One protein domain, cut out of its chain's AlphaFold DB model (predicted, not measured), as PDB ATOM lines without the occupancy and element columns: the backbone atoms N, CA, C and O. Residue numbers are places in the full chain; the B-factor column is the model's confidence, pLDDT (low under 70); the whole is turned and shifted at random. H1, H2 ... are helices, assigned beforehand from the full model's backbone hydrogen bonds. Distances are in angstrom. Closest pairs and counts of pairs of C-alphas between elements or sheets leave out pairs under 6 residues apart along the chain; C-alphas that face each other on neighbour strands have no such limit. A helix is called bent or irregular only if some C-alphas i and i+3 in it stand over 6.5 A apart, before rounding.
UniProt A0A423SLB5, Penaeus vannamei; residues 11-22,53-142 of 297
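AT A GLANCE: This is residues 11 to 22 and 53 to 142 of the 297 residues of a protein of Penaeus vannamei (UniProt A0A423SLB5). H1 forms one arm of a V and the helical hairpin of H2 and H3a the other, with H3b at the point. The short H4 packs on H1, and residues 11 to 22 lie between the arms. The 102 printed residues, all helix in class with four named helices, are compact: radius of gyration of the C-alphas 13.3 A, spans 37 by 30 by 20 A.

HOW THE PARTS SIT: H1, residues 55 to 74, touches H4, residues 123 to 130, with residues 59 to 67 alone; the closest C-alphas, of Glu 63 and Ala 123, are 4.8 A apart, at a steep tilt of 60 degrees. H3, residues 98 to 118, was assigned as one helix by its hydrogen bonds but is bent, C-alphas 107 and 110 being 6.8 A apart; its arms are H3a, 98 to 107, irregular with C-alphas 103 and 106 6.51 A apart, and H3b, 110 to 118. H2, residues 79 to 94, touches H3a as a hairpin, closest C-alphas Val 87 and Cys 101 at 5.4 A. Every O i to N i+4 pair is within hydrogen-bond range in H1, H3b and H4, 11 of 12 in H2, 4 of 6 in H3a.

IN THESE COORDINATES: H1 runs 28.6 A from C-alpha 55 at (23.658, -36.778, 35.058), H2 20.8 A; H4 ends at C-alpha 130, (28.987, -46.271, 42.121).

THE WHOLE: Residues 23 to 52 are not printed, a 22.7 A gap between C-alphas 22 and 53. Residues 11 to 22 and 53 to 55 have pLDDT under 70.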
ATOM      1  N   ILE A  11      34.796 -29.527  36.813       34.81
ATOM      2  CA  ILE A  11      34.810 -30.910  36.341       34.81
ATOM      3  C   ILE A  11      36.201 -31.527  36.100       34.81
ATOM      4  O   ILE A  11      36.424 -32.685  36.425       34.81
ATOM      5  N   VAL A  12      37.184 -30.767  35.597       35.66
ATOM      6  CA  VAL A  12      38.559 -31.305  35.440       35.66
ATOM      7  C   VAL A  12      39.241 -31.459  36.810       35.66
ATOM      8  O   VAL A  12      40.166 -32.250  36.963       35.66
ATOM      9  N   ALA A  13      38.734 -30.751  37.823       35.72
ATOM     10  CA  ALA A  13      39.137 -30.880  39.217       35.72
ATOM     11  C   ALA A  13      38.310 -31.949  39.975       35.72
ATOM     12  O   ALA A  13      38.824 -32.593  40.883       35.72
ATOM     13  N   ALA A  14      37.069 -32.206  39.541       37.78
ATOM     14  CA  ALA A  14      36.114 -33.159  40.131       37.78
ATOM     15  C   ALA A  14      36.455 -34.645  39.905       37.78
ATOM     16  O   ALA A  14      35.785 -35.533  40.409       37.78
ATOM     17  N   LEU A  15      37.520 -34.927  39.167       42.31
ATOM     18  CA  LEU A  15      37.873 -36.266  38.686       42.31
ATOM     19  C   LEU A  15      39.242 -36.751  39.155       42.31
ATOM     20  O   LEU A  15      39.510 -37.933  39.327       42.31
ATOM     21  N   CYS A  16      40.035 -35.786  39.573       36.53
ATOM     22  CA  CYS A  16      40.887 -35.953  40.725       36.53
ATOM     23  C   CYS A  16      40.123 -36.446  41.992       36.53
ATOM     24  O   CYS A  16      40.719 -36.944  42.943       36.53
ATOM     25  N   ALA A  17      38.786 -36.398  41.994       37.97
ATOM     26  CA  ALA A  17      37.910 -36.919  43.036       37.97
ATOM     27  C   ALA A  17      37.406 -38.355  42.775       37.97
ATOM     28  O   ALA A  17      36.239 -38.658  42.994       37.97
ATOM     29  N   LEU A  18      38.298 -39.296  42.444       38.00
ATOM     30  CA  LEU A  18      38.031 -40.742  42.623       38.00
ATOM     31  C   LEU A  18      37.764 -41.133  44.102       38.00
ATOM     32  O   LEU A  18      37.508 -42.295  44.403       38.00
ATOM     33  N   LEU A  19      37.797 -40.157  45.018       36.06
ATOM     34  CA  LEU A  19      37.371 -40.244  46.417       36.06
ATOM     35  C   LEU A  19      35.968 -39.671  46.673       36.06
ATOM     36  O   LEU A  19      35.402 -39.962  47.716       36.06
ATOM     37  N   ALA A  20      35.379 -38.905  45.749       36.50
ATOM     38  CA  ALA A  20      34.029 -38.345  45.913       36.50
ATOM     39  C   ALA A  20      32.916 -39.325  45.490       36.50
ATOM     40  O   ALA A  20      31.799 -38.925  45.179       36.50
ATOM     41  N   LEU A  21      33.246 -40.616  45.460       33.66
ATOM     42  CA  LEU A  21      32.357 -41.725  45.127       33.66
ATOM     43  C   LEU A  21      32.137 -42.697  46.294       33.66
ATOM     44  O   LEU A  21      31.537 -43.747  46.110       33.66
ATOM     45  N   ALA A  22      32.634 -42.343  47.478       30.14
ATOM     46  CA  ALA A  22      32.255 -42.989  48.729       30.14
ATOM     47  C   ALA A  22      32.090 -41.944  49.867       30.14
ATOM     48  O   ALA A  22      32.412 -42.186  51.029       30.14
ATOM     49  N   GLY A  53      20.672 -33.559  31.635       54.84
ATOM     50  CA  GLY A  53      21.929 -32.971  31.161       54.84
ATOM     51  C   GLY A  53      23.097 -33.003  32.157       54.84
ATOM     52  O   GLY A  53      24.236 -33.066  31.708       54.84
ATOM     53  N   LYS A  54      22.846 -32.965  33.475       55.62
ATOM     54  CA  LYS A  54      23.911 -33.005  34.502       55.62
ATOM     55  C   LYS A  54      24.371 -34.431  34.783       55.62
ATOM     56  O   LYS A  54      25.565 -34.695  34.737       55.62
ATOM     57  N   ALA A  55      23.409 -35.347  34.902       61.47
ATOM     58  CA  ALA A  55      23.658 -36.778  35.058       61.47
ATOM     59  C   ALA A  55      24.605 -37.330  33.974       61.47
ATOM     60  O   ALA A  55      25.551 -38.045  34.267       61.47
ATOM     61  N   ALA A  56      24.412 -36.948  32.705       73.25
ATOM     62  CA  ALA A  56      25.243 -37.443  31.604       73.25
ATOM     63  C   ALA A  56      26.712 -36.977  31.670       73.25
ATOM     64  O   ALA A  56      27.598 -37.665  31.163       73.25
ATOM     65  N   LEU A  57      26.963 -35.807  32.261       79.31
ATOM     66  CA  LEU A  57      28.290 -35.210  32.351       79.31
ATOM     67  C   LEU A  57      29.105 -35.850  33.485       79.31
ATOM     68  O   LEU A  57      30.235 -36.263  33.247       79.31
ATOM     69  N   GLU A  58      28.485 -36.058  34.648       76.81
ATOM     70  CA  GLU A  58      29.081 -36.757  35.797       76.81
ATOM     71  C   GLU A  58      29.475 -38.208  35.452       76.81
ATOM     72  O   GLU A  58      30.554 -38.672  35.825       76.81
ATOM     73  N   CYS A  59      28.653 -38.916  34.663       81.94
ATOM     74  CA  CYS A  59      28.985 -40.271  34.211       81.94
ATOM     75  C   CYS A  59      30.184 -40.302  33.259       81.94
ATOM     76  O   CYS A  59      31.108 -41.088  33.462       81.94
ATOM     77  N   LEU A  60      30.185 -39.442  32.230       83.69
ATOM     78  CA  LEU A  60      31.290 -39.355  31.267       83.69
ATOM     79  C   LEU A  60      32.601 -39.016  31.972       83.69
ATOM     80  O   LEU A  60      33.663 -39.529  31.618       83.69
ATOM     81  N   GLU A  61      32.508 -38.130  32.955       78.81
ATOM     82  CA  GLU A  61      33.622 -37.763  33.791       78.81
ATOM     83  C   GLU A  61      34.187 -38.978  34.512       78.81
ATOM     84  O   GLU A  61      35.331 -39.353  34.244       78.81
ATOM     85  N   CYS A  62      33.384 -39.629  35.356       82.00
ATOM     86  CA  CYS A  62      33.804 -40.828  36.076       82.00
ATOM     87  C   CYS A  62      34.460 -41.848  35.138       82.00
ATOM     88  O   CYS A  62      35.554 -42.345  35.419       82.00
ATOM     89  N   GLU A  63      33.834 -42.112  33.987       87.75
ATOM     90  CA  GLU A  63      34.349 -43.084  33.031       87.75
ATOM     91  C   GLU A  63      35.734 -42.701  32.502       87.75
ATOM     92  O   GLU A  63      36.619 -43.554  32.434       87.75
ATOM     93  N   LEU A  64      35.956 -41.424  32.170       84.69
ATOM     94  CA  LEU A  64      37.251 -40.939  31.694       84.69
ATOM     95  C   LEU A  64      38.359 -41.203  32.716       84.69
ATOM     96  O   LEU A  64      39.437 -41.665  32.344       84.69
ATOM     97  N   VAL A  65      38.110 -40.936  33.995       78.44
ATOM     98  CA  VAL A  65      39.127 -41.164  35.025       78.44
ATOM     99  C   VAL A  65      39.370 -42.627  35.290       78.44
ATOM    100  O   VAL A  65      40.526 -43.021  35.417       78.44
ATOM    101  N   VAL A  66      38.319 -43.444  35.333       87.50
ATOM    102  CA  VAL A  66      38.508 -44.885  35.497       87.50
ATOM    103  C   VAL A  66      39.329 -45.437  34.331       87.50
ATOM    104  O   VAL A  66      40.245 -46.219  34.563       87.50
ATOM    105  N   VAL A  67      39.093 -44.975  33.096       87.31
ATOM    106  CA  VAL A  67      39.920 -45.343  31.935       87.31
ATOM    107  C   VAL A  67      41.376 -44.898  32.102       87.31
ATOM    108  O   VAL A  67      42.278 -45.678  31.796       87.31
ATOM    109  N   LEU A  68      41.630 -43.673  32.574       83.12
ATOM    110  CA  LEU A  68      42.992 -43.178  32.802       83.12
ATOM    111  C   LEU A  68      43.718 -44.004  33.870       83.12
ATOM    112  O   LEU A  68      44.813 -44.495  33.603       83.12
ATOM    113  N   LEU A  69      43.079 -44.247  35.017       83.44
ATOM    114  CA  LEU A  69      43.632 -45.063  36.099       83.44
ATOM    115  C   LEU A  69      43.902 -46.503  35.641       83.44
ATOM    116  O   LEU A  69      44.970 -47.058  35.894       83.44
ATOM    117  N   GLN A  70      42.959 -47.118  34.920       87.44
ATOM    118  CA  GLN A  70      43.158 -48.438  34.318       87.44
ATOM    119  C   GLN A  70      44.333 -48.434  33.327       87.44
ATOM    120  O   GLN A  70      45.098 -49.398  33.276       87.44
ATOM    121  N   GLY A  71      44.506 -47.346  32.569       87.38
ATOM    122  CA  GLY A  71      45.637 -47.131  31.671       87.38
ATOM    123  C   GLY A  71      46.981 -47.051  32.397       87.38
ATOM    124  O   GLY A  71      47.941 -47.678  31.956       87.38
ATOM    125  N   GLU A  72      47.056 -46.347  33.526       87.19
ATOM    126  CA  GLU A  72      48.265 -46.260  34.359       87.19
ATOM    127  C   GLU A  72      48.623 -47.601  35.001       87.19
ATOM    128  O   GLU A  72      49.783 -48.025  34.961       87.19
ATOM    129  N   ILE A  73      47.620 -48.319  35.515       87.75
ATOM    130  CA  ILE A  73      47.785 -49.689  36.017       87.75
ATOM    131  C   ILE A  73      48.330 -50.591  34.899       87.75
ATOM    132  O   ILE A  73      49.309 -51.310  35.105       87.75
ATOM    133  N   ALA A  74      47.752 -50.523  33.694       89.94
ATOM    134  CA  ALA A  74      48.205 -51.298  32.538       89.94
ATOM    135  C   ALA A  74      49.610 -50.895  32.052       89.94
ATOM    136  O   ALA A  74      50.350 -51.738  31.543       89.94
ATOM    137  N   ALA A  75      49.998 -49.630  32.231       90.31
ATOM    138  CA  ALA A  75      51.336 -49.121  31.938       90.31
ATOM    139  C   ALA A  75      52.390 -49.528  32.989       90.31
ATOM    140  O   ALA A  75      53.579 -49.267  32.793       90.31
ATOM    141  N   GLY A  76      51.985 -50.187  34.080       89.94
ATOM    142  CA  GLY A  76      52.884 -50.673  35.124       89.94
ATOM    143  C   GLY A  76      53.287 -49.612  36.146       89.94
ATOM    144  O   GLY A  76      54.324 -49.766  36.795       89.94
ATOM    145  N   VAL A  77      52.497 -48.542  36.304       85.31
ATOM    146  CA  VAL A  77      52.688 -47.583  37.401       85.31
ATOM    147  C   VAL A  77      52.533 -48.321  38.735       85.31
ATOM    148  O   VAL A  77      51.598 -49.097  38.938       85.31
ATOM    149  N   SER A  78      53.490 -48.130  39.647       89.19
ATOM    150  CA  SER A  78      53.487 -48.819  40.940       89.19
ATOM    151  C   SER A  78      52.311 -48.379  41.809       89.19
ATOM    152  O   SER A  78      51.987 -47.193  41.828       89.19
ATOM    153  N   TYR A  79      51.769 -49.300  42.610       87.94
ATOM    154  CA  TYR A  79      50.703 -49.022  43.579       87.94
ATOM    155  C   TYR A  79      50.991 -47.785  44.447       87.94
ATOM    156  O   TYR A  79      50.155 -46.892  44.534       87.94
ATOM    157  N   ASP A  80      52.196 -47.681  45.016       90.12
ATOM    158  CA  ASP A  80      52.560 -46.548  45.876       90.12
ATOM    159  C   ASP A  80      52.534 -45.209  45.125       90.12
ATOM    160  O   ASP A  80      52.090 -44.203  45.675       90.12
ATOM    161  N   ALA A  81      52.962 -45.189  43.858       84.50
ATOM    162  CA  ALA A  81      52.893 -43.989  43.027       84.50
ATOM    163  C   ALA A  81      51.438 -43.582  42.747       84.50
ATOM    164  O   ALA A  81      51.115 -42.412  42.923       84.50
ATOM    165  N   LEU A  82      50.560 -44.541  42.420       84.50
ATOM    166  CA  LEU A  82      49.125 -44.293  42.216       84.50
ATOM    167  C   LEU A  82      48.466 -43.711  43.475       84.50
ATOM    168  O   LEU A  82      47.685 -42.765  43.392       84.50
ATOM    169  N   VAL A  83      48.799 -44.248  44.655       87.75
ATOM    170  CA  VAL A  83      48.293 -43.754  45.945       87.75
ATOM    171  C   VAL A  83      48.780 -42.332  46.220       87.75
ATOM    172  O   VAL A  83      47.975 -41.469  46.563       87.75
ATOM    173  N   GLN A  84      50.079 -42.061  46.061       87.12
ATOM    174  CA  GLN A  84      50.643 -40.731  46.315       87.12
ATOM    175  C   GLN A  84      50.105 -39.681  45.345       87.12
ATOM    176  O   GLN A  84      49.761 -38.575  45.762       87.12
ATOM    177  N   GLU A  85      49.989 -40.035  44.066       83.75
ATOM    178  CA  GLU A  85      49.361 -39.185  43.063       83.75
ATOM    179  C   GLU A  85      47.910 -38.890  43.442       83.75
ATOM    180  O   GLU A  85      47.551 -37.722  43.530       83.75
ATOM    181  N   SER A  86      47.126 -39.913  43.806       82.44
ATOM    182  CA  SER A  86      45.732 -39.762  44.249       82.44
ATOM    183  C   SER A  86      45.584 -38.842  45.469       82.44
ATOM    184  O   SER A  86      44.653 -38.040  45.524       82.44
ATOM    185  N   VAL A  87      46.512 -38.889  46.434       86.50
ATOM    186  CA  VAL A  87      46.532 -37.953  47.575       86.50
ATOM    187  C   VAL A  87      46.789 -36.516  47.111       86.50
ATOM    188  O   VAL A  87      46.074 -35.601  47.518       86.50
ATOM    189  N   GLN A  88      47.778 -36.288  46.241       83.44
ATOM    190  CA  GLN A  88      48.085 -34.944  45.726       83.44
ATOM    191  C   GLN A  88      46.923 -34.355  44.927       83.44
ATOM    192  O   GLN A  88      46.604 -33.168  45.019       83.44
ATOM    193  N   ILE A  89      46.294 -35.209  44.139       78.75
ATOM    194  CA  ILE A  89      45.109 -34.946  43.346       78.75
ATOM    195  C   ILE A  89      43.929 -34.545  44.255       78.75
ATOM    196  O   ILE A  89      43.313 -33.497  44.036       78.75
ATOM    197  N   CYS A  90      43.690 -35.302  45.328       81.44
ATOM    198  CA  CYS A  90      42.679 -35.016  46.348       81.44
ATOM    199  C   CYS A  90      42.869 -33.630  46.987       81.44
ATOM    200  O   CYS A  90      41.937 -32.827  47.039       81.44
ATOM    201  N   VAL A  91      44.094 -33.293  47.395       85.44
ATOM    202  CA  VAL A  91      44.367 -31.995  48.032       85.44
ATOM    203  C   VAL A  91      44.285 -30.846  47.022       85.44
ATOM    204  O   VAL A  91      43.658 -29.821  47.277       85.44
ATOM    205  N   SER A  92      44.935 -30.983  45.863       80.62
ATOM    206  CA  SER A  92      45.179 -29.844  44.965       80.62
ATOM    207  C   SER A  92      44.041 -29.534  43.994       80.62
ATOM    208  O   SER A  92      43.889 -28.377  43.600       80.62
ATOM    209  N   GLN A  93      43.280 -30.545  43.575       75.25
ATOM    210  CA  GLN A  93      42.242 -30.392  42.556       75.25
ATOM    211  C   GLN A  93      40.838 -30.538  43.148       75.25
ATOM    212  O   GLN A  93      39.957 -29.761  42.789       75.25
ATOM    213  N   VAL A  94      40.636 -31.475  44.081       73.62
ATOM    214  CA  VAL A  94      39.330 -31.647  44.748       73.62
ATOM    215  C   VAL A  94      39.121 -30.585  45.826       73.62
ATOM    216  O   VAL A  94      38.007 -30.108  46.015       73.62
ATOM    217  N   GLY A  95      40.202 -30.158  46.485       81.06
ATOM    218  CA  GLY A  95      40.154 -29.139  47.533       81.06
ATOM    219  C   GLY A  95      39.756 -29.688  48.903       81.06
ATOM    220  O   GLY A  95      39.312 -28.915  49.749       81.06
ATOM    221  N   MET A  96      39.915 -30.997  49.112       86.00
ATOM    222  CA  MET A  96      39.773 -31.625  50.425       86.00
ATOM    223  C   MET A  96      40.998 -31.324  51.298       86.00
ATOM    224  O   MET A  96      42.069 -30.962  50.798       86.00
ATOM    225  N   THR A  97      40.854 -31.477  52.614       90.12
ATOM    226  CA  THR A  97      41.958 -31.240  53.547       90.12
ATOM    227  C   THR A  97      43.050 -32.299  53.393       90.12
ATOM    228  O   THR A  97      42.813 -33.435  52.975       90.12
ATOM    229  N   GLU A  98      44.279 -31.939  53.761       92.44
ATOM    230  CA  GLU A  98      45.392 -32.890  53.769       92.44
ATOM    231  C   GLU A  98      45.118 -34.066  54.718       92.44
ATOM    232  O   GLU A  98      45.367 -35.215  54.351       92.44
ATOM    233  N   THR A  99      44.523 -33.792  55.884       90.81
ATOM    234  CA  THR A  99      44.086 -34.798  56.861       90.81
ATOM    235  C   THR A  99      43.126 -35.805  56.237       90.81
ATOM    236  O   THR A  99      43.352 -37.013  56.337       90.81
ATOM    237  N   PHE A 100      42.087 -35.320  55.554       89.62
ATOM    238  CA  PHE A 100      41.122 -36.174  54.879       89.62
ATOM    239  C   PHE A 100      41.803 -37.020  53.804       89.62
ATOM    240  O   PHE A 100      41.700 -38.244  53.817       89.62
ATOM    241  N   CYS A 101      42.552 -36.393  52.894       88.62
ATOM    242  CA  CYS A 101      43.164 -37.089  51.763       88.62
ATOM    243  C   CYS A 101      44.173 -38.155  52.204       88.62
ATOM    244  O   CYS A 101      44.175 -39.263  51.665       88.62
ATOM    245  N   GLN A 102      45.016 -37.845  53.193       92.94
ATOM    246  CA  GLN A 102      46.004 -38.787  53.720       92.94
ATOM    247  C   GLN A 102      45.364 -39.929  54.508       92.94
ATOM    248  O   GLN A 102      45.888 -41.040  54.490       92.94
ATOM    249  N   GLY A 103      44.247 -39.675  55.187       89.62
ATOM    250  CA  GLY A 103      43.523 -40.702  55.925       89.62
ATOM    251  C   GLY A 103      42.669 -41.593  55.025       89.62
ATOM    252  O   GLY A 103      42.619 -42.806  55.214       89.62
ATOM    253  N   TYR A 104      42.014 -41.015  54.022       88.44
ATOM    254  CA  TYR A 104      40.981 -41.686  53.242       88.44
ATOM    255  C   TYR A 104      41.522 -42.453  52.029       88.44
ATOM    256  O   TYR A 104      41.184 -43.625  51.845       88.44
ATOM    257  N   VAL A 105      42.419 -41.850  51.232       87.44
ATOM    258  CA  VAL A 105      42.968 -42.503  50.024       87.44
ATOM    259  C   VAL A 105      43.573 -43.870  50.333       87.44
ATOM    260  O   VAL A 105      43.213 -44.834  49.654       87.44
ATOM    261  N   PRO A 106      44.451 -44.021  51.345       89.69
ATOM    262  CA  PRO A 106      45.091 -45.307  51.599       89.69
ATOM    263  C   PRO A 106      44.125 -46.386  52.099       89.69
ATOM    264  O   PRO A 106      44.449 -47.567  51.996       89.69
ATOM    265  N   GLN A 107      42.954 -46.008  52.627       88.12
ATOM    266  CA  GLN A 107      41.929 -46.968  53.041       88.12
ATOM    267  C   GLN A 107      41.174 -47.548  51.838       88.12
ATOM    268  O   GLN A 107      40.901 -48.747  51.803       88.12
ATOM    269  N   VAL A 108      40.864 -46.717  50.837       86.94
ATOM    270  CA  VAL A 108      40.055 -47.111  49.669       86.94
ATOM    271  C   VAL A 108      40.912 -47.676  48.530       86.94
ATOM    272  O   VAL A 108      40.500 -48.612  47.838       86.94
ATOM    273  N   ALA A 109      42.134 -47.168  48.350       87.56
ATOM    274  CA  ALA A 109      43.020 -47.556  47.252       87.56
ATOM    275  C   ALA A 109      43.282 -49.073  47.128       87.56
ATOM    276  O   ALA A 109      43.251 -49.563  45.996       87.56
ATOM    277  N   PRO A 110      43.477 -49.857  48.213       90.06
ATOM    278  CA  PRO A 110      43.654 -51.304  48.100       90.06
ATOM    279  C   PRO A 110      42.460 -52.004  47.436       90.06
ATOM    280  O   PRO A 110      42.648 -52.938  46.655       90.06
ATOM    281  N   ILE A 111      41.237 -51.543  47.723       87.00
ATOM    282  CA  ILE A 111      39.998 -52.118  47.186       87.00
ATOM    283  C   ILE A 111      39.882 -51.796  45.700       87.00
ATOM    284  O   ILE A 111      39.686 -52.702  44.892       87.00
ATOM    285  N   LEU A 112      40.062 -50.528  45.324       86.94
ATOM    286  CA  LEU A 112      39.996 -50.106  43.922       86.94
ATOM    287  C   LEU A 112      41.081 -50.779  43.082       86.94
ATOM    288  O   LEU A 112      40.799 -51.306  42.005       86.94
ATOM    289  N   TYR A 113      42.308 -50.835  43.600       89.31
ATOM    290  CA  TYR A 113      43.404 -51.525  42.935       89.31
ATOM    291  C   TYR A 113      43.075 -53.005  42.723       89.31
ATOM    292  O   TYR A 113      43.268 -53.525  41.624       89.31
ATOM    293  N   TYR A 114      42.516 -53.682  43.732       91.06
ATOM    294  CA  TYR A 114      42.071 -55.069  43.602       91.06
ATOM    295  C   TYR A 114      40.972 -55.227  42.542       91.06
ATOM    296  O   TYR A 114      41.075 -56.106  41.686       91.06
ATOM    297  N   ILE A 115      39.952 -54.360  42.546       89.00
ATOM    298  CA  ILE A 115      38.861 -54.376  41.560       89.00
ATOM    299  C   ILE A 115      39.423 -54.285  40.139       89.00
ATOM    300  O   ILE A 115      39.110 -55.145  39.316       89.00
ATOM    301  N   PHE A 116      40.291 -53.311  39.863       89.75
ATOM    302  CA  PHE A 116      40.807 -53.071  38.513       89.75
ATOM    303  C   PHE A 116      41.869 -54.075  38.050       89.75
ATOM    304  O   PHE A 116      42.101 -54.194  36.851       89.75
ATOM    305  N   THR A 117      42.498 -54.818  38.965       90.62
ATOM    306  CA  THR A 117      43.531 -55.814  38.616       90.62
ATOM    307  C   THR A 117      43.036 -57.260  38.619       90.62
ATOM    308  O   THR A 117      43.634 -58.098  37.947       90.62
ATOM    309  N   HIS A 118      41.957 -57.574  39.345       89.75
ATOM    310  CA  HIS A 118      41.469 -58.950  39.523       89.75
ATOM    311  C   HIS A 118      40.063 -59.196  38.968       89.75
ATOM    312  O   HIS A 118      39.641 -60.350  38.889       89.75
ATOM    313  N   ASN A 119      39.330 -58.154  38.566       81.81
ATOM    314  CA  ASN A 119      37.991 -58.291  38.002       81.81
ATOM    315  C   ASN A 119      37.916 -57.677  36.603       81.81
ATOM    316  O   ASN A 119      38.562 -56.678  36.303       81.81
ATOM    317  N   ASN A 120      37.078 -58.258  35.744       84.75
ATOM    318  CA  ASN A 120      36.750 -57.648  34.459       84.75
ATOM    319  C   ASN A 120      35.641 -56.606  34.672       84.75
ATOM    320  O   ASN A 120      34.451 -56.943  34.644       84.75
ATOM    321  N   VAL A 121      36.045 -55.373  34.976       90.38
ATOM    322  CA  VAL A 121      35.167 -54.229  35.252       90.38
ATOM    323  C   VAL A 121      35.538 -53.107  34.291       90.38
ATOM    324  O   VAL A 121      36.645 -52.574  34.340       90.38
ATOM    325  N   SER A 122      34.614 -52.757  33.396       92.31
ATOM    326  CA  SER A 122      34.786 -51.585  32.534       92.31
ATOM    327  C   SER A 122      34.577 -50.286  33.322       92.31
ATOM    328  O   SER A 122      33.979 -50.289  34.397       92.31
ATOM    329  N   ALA A 123      35.022 -49.158  32.772       90.31
ATOM    330  CA  ALA A 123      34.728 -47.852  33.351       90.31
ATOM    331  C   ALA A 123      33.214 -47.607  33.504       90.31
ATOM    332  O   ALA A 123      32.765 -47.215  34.577       90.31
ATOM    333  N   ALA A 124      32.419 -47.960  32.489       91.62
ATOM    334  CA  ALA A 124      30.960 -47.887  32.547       91.62
ATOM    335  C   ALA A 124      30.351 -48.840  33.597       91.62
ATOM    336  O   ALA A 124      29.346 -48.507  34.219       91.62
ATOM    337  N   ASP A 125      30.957 -50.011  33.845       92.38
ATOM    338  CA  ASP A 125      30.537 -50.903  34.938       92.38
ATOM    339  C   ASP A 125      30.746 -50.260  36.301       92.38
ATOM    340  O   ASP A 125      29.844 -50.273  37.135       92.38
ATOM    341  N   PHE A 126      31.946 -49.725  36.521       90.19
ATOM    342  CA  PHE A 126      32.320 -49.109  37.784       90.19
ATOM    343  C   PHE A 126      31.462 -47.870  38.050       90.19
ATOM    344  O   PHE A 126      30.777 -47.795  39.066       90.19
ATOM    345  N   CYS A 127      31.416 -46.940  37.098       88.00
ATOM    346  CA  CYS A 127      30.649 -45.706  37.226       88.00
ATOM    347  C   CYS A 127      29.143 -45.968  37.270       88.00
ATOM    348  O   CYS A 127      28.435 -45.339  38.046       88.00
ATOM    349  N   GLY A 128      28.634 -46.940  36.509       87.31
ATOM    350  CA  GLY A 128      27.231 -47.339  36.579       87.31
ATOM    351  C   GLY A 128      26.827 -47.947  37.924       87.31
ATOM    352  O   GLY A 128      25.666 -47.844  38.305       87.31
ATOM    353  N   MET A 129      27.763 -48.565  38.648       85.06
ATOM    354  CA  MET A 129      27.524 -49.089  39.993       85.06
ATOM    355  C   MET A 129      27.582 -47.970  41.034       85.06
ATOM    356  O   MET A 129      26.625 -47.771  41.781       85.06
ATOM    357  N   VAL A 130      28.681 -47.218  41.045       82.50
ATOM    358  CA  VAL A 130      28.987 -46.271  42.121       82.50
ATOM    359  C   VAL A 130      28.218 -44.950  41.976       82.50
ATOM    360  O   VAL A 130      27.791 -44.364  42.960       82.50
ATOM    361  N   LEU A 131      27.936 -44.514  40.746       83.69
ATOM    362  CA  LEU A 131      27.114 -43.332  40.450       83.69
ATOM    363  C   LEU A 131      25.690 -43.700  40.010       83.69
ATOM    364  O   LEU A 131      25.030 -42.936  39.299       83.69
ATOM    365  N   SER A 132      25.186 -44.865  40.425       83.12
ATOM    366  CA  SER A 132      23.826 -45.304  40.077       83.12
ATOM    367  C   SER A 132      22.756 -44.307  40.545       83.12
ATOM    368  O   SER A 132      21.801 -44.033  39.814       83.12
ATOM    369  N   TYR A 133      22.959 -43.687  41.712       78.06
ATOM    370  CA  TYR A 133      22.107 -42.619  42.243       78.06
ATOM    371  C   TYR A 133      22.025 -41.401  41.306       78.06
ATOM    372  O   TYR A 133      20.953 -40.826  41.113       78.06
ATOM    373  N   TRP A 134      23.137 -41.060  40.652       78.94
ATOM    374  CA  TRP A 134      23.241 -39.959  39.688       78.94
ATOM    375  C   TRP A 134      22.749 -40.345  38.286       78.94
ATOM    376  O   TRP A 134      22.763 -39.537  37.359       78.94
ATOM    377  N   GLY A 135      22.242 -41.569  38.122       84.31
ATOM    378  CA  GLY A 135      21.678 -42.062  36.871       84.31
ATOM    379  C   GLY A 135      22.708 -42.638  35.904       84.31
ATOM    380  O   GLY A 135      22.352 -42.901  34.752       84.31
ATOM    381  N   CYS A 136      23.946 -42.867  36.347       84.12
ATOM    382  CA  CYS A 136      24.900 -43.651  35.576       84.12
ATOM    383  C   CYS A 136      24.438 -45.103  35.510       84.12
ATOM    384  O   CYS A 136      23.846 -45.638  36.445       84.12
ATOM    385  N   THR A 137      24.675 -45.746  34.373       89.25
ATOM    386  CA  THR A 137      24.234 -47.122  34.141       89.25
ATOM    387  C   THR A 137      25.336 -47.903  33.457       89.25
ATOM    388  O   THR A 137      26.128 -47.341  32.705       89.25
ATOM    389  N   SER A 138      25.362 -49.210  33.701       89.06
ATOM    390  CA  SER A 138      26.152 -50.137  32.904       89.06
ATOM    391  C   SER A 138      25.249 -50.840  31.896       89.06
ATOM    392  O   SER A 138      24.127 -51.222  32.216       89.06
ATOM    393  N   SER A 139      25.761 -51.034  30.682       87.12
ATOM    394  CA  SER A 139      25.124 -51.861  29.648       87.12
ATOM    395  C   SER A 139      25.628 -53.310  29.653       87.12
ATOM    396  O   SER A 139      25.314 -54.081  28.746       87.12
ATOM    397  N   ASN A 140      26.439 -53.694  30.645       89.44
ATOM    398  CA  ASN A 140      27.028 -55.020  30.724       89.44
ATOM    399  C   ASN A 140      25.997 -56.047  31.227       89.44
ATOM    400  O   ASN A 140      25.634 -56.016  32.406       89.44
ATOM    401  N   PRO A 141      25.586 -57.025  30.395       88.56
ATOM    402  CA  PRO A 141      24.578 -58.012  30.779       88.56
ATOM    403  C   PRO A 141      25.036 -58.917  31.932       88.56
ATOM    404  O   PRO A 141      24.206 -59.520  32.598       88.56
ATOM    405  N   ALA A 142      26.342 -59.001  32.223       87.31
ATOM    406  CA  ALA A 142      26.849 -59.732  33.385       87.31
ATOM    407  C   ALA A 142      26.523 -59.048  34.730       87.31
ATOM    408  O   ALA A 142      26.749 -59.644  35.783       87.31
TER     409      ALA A 142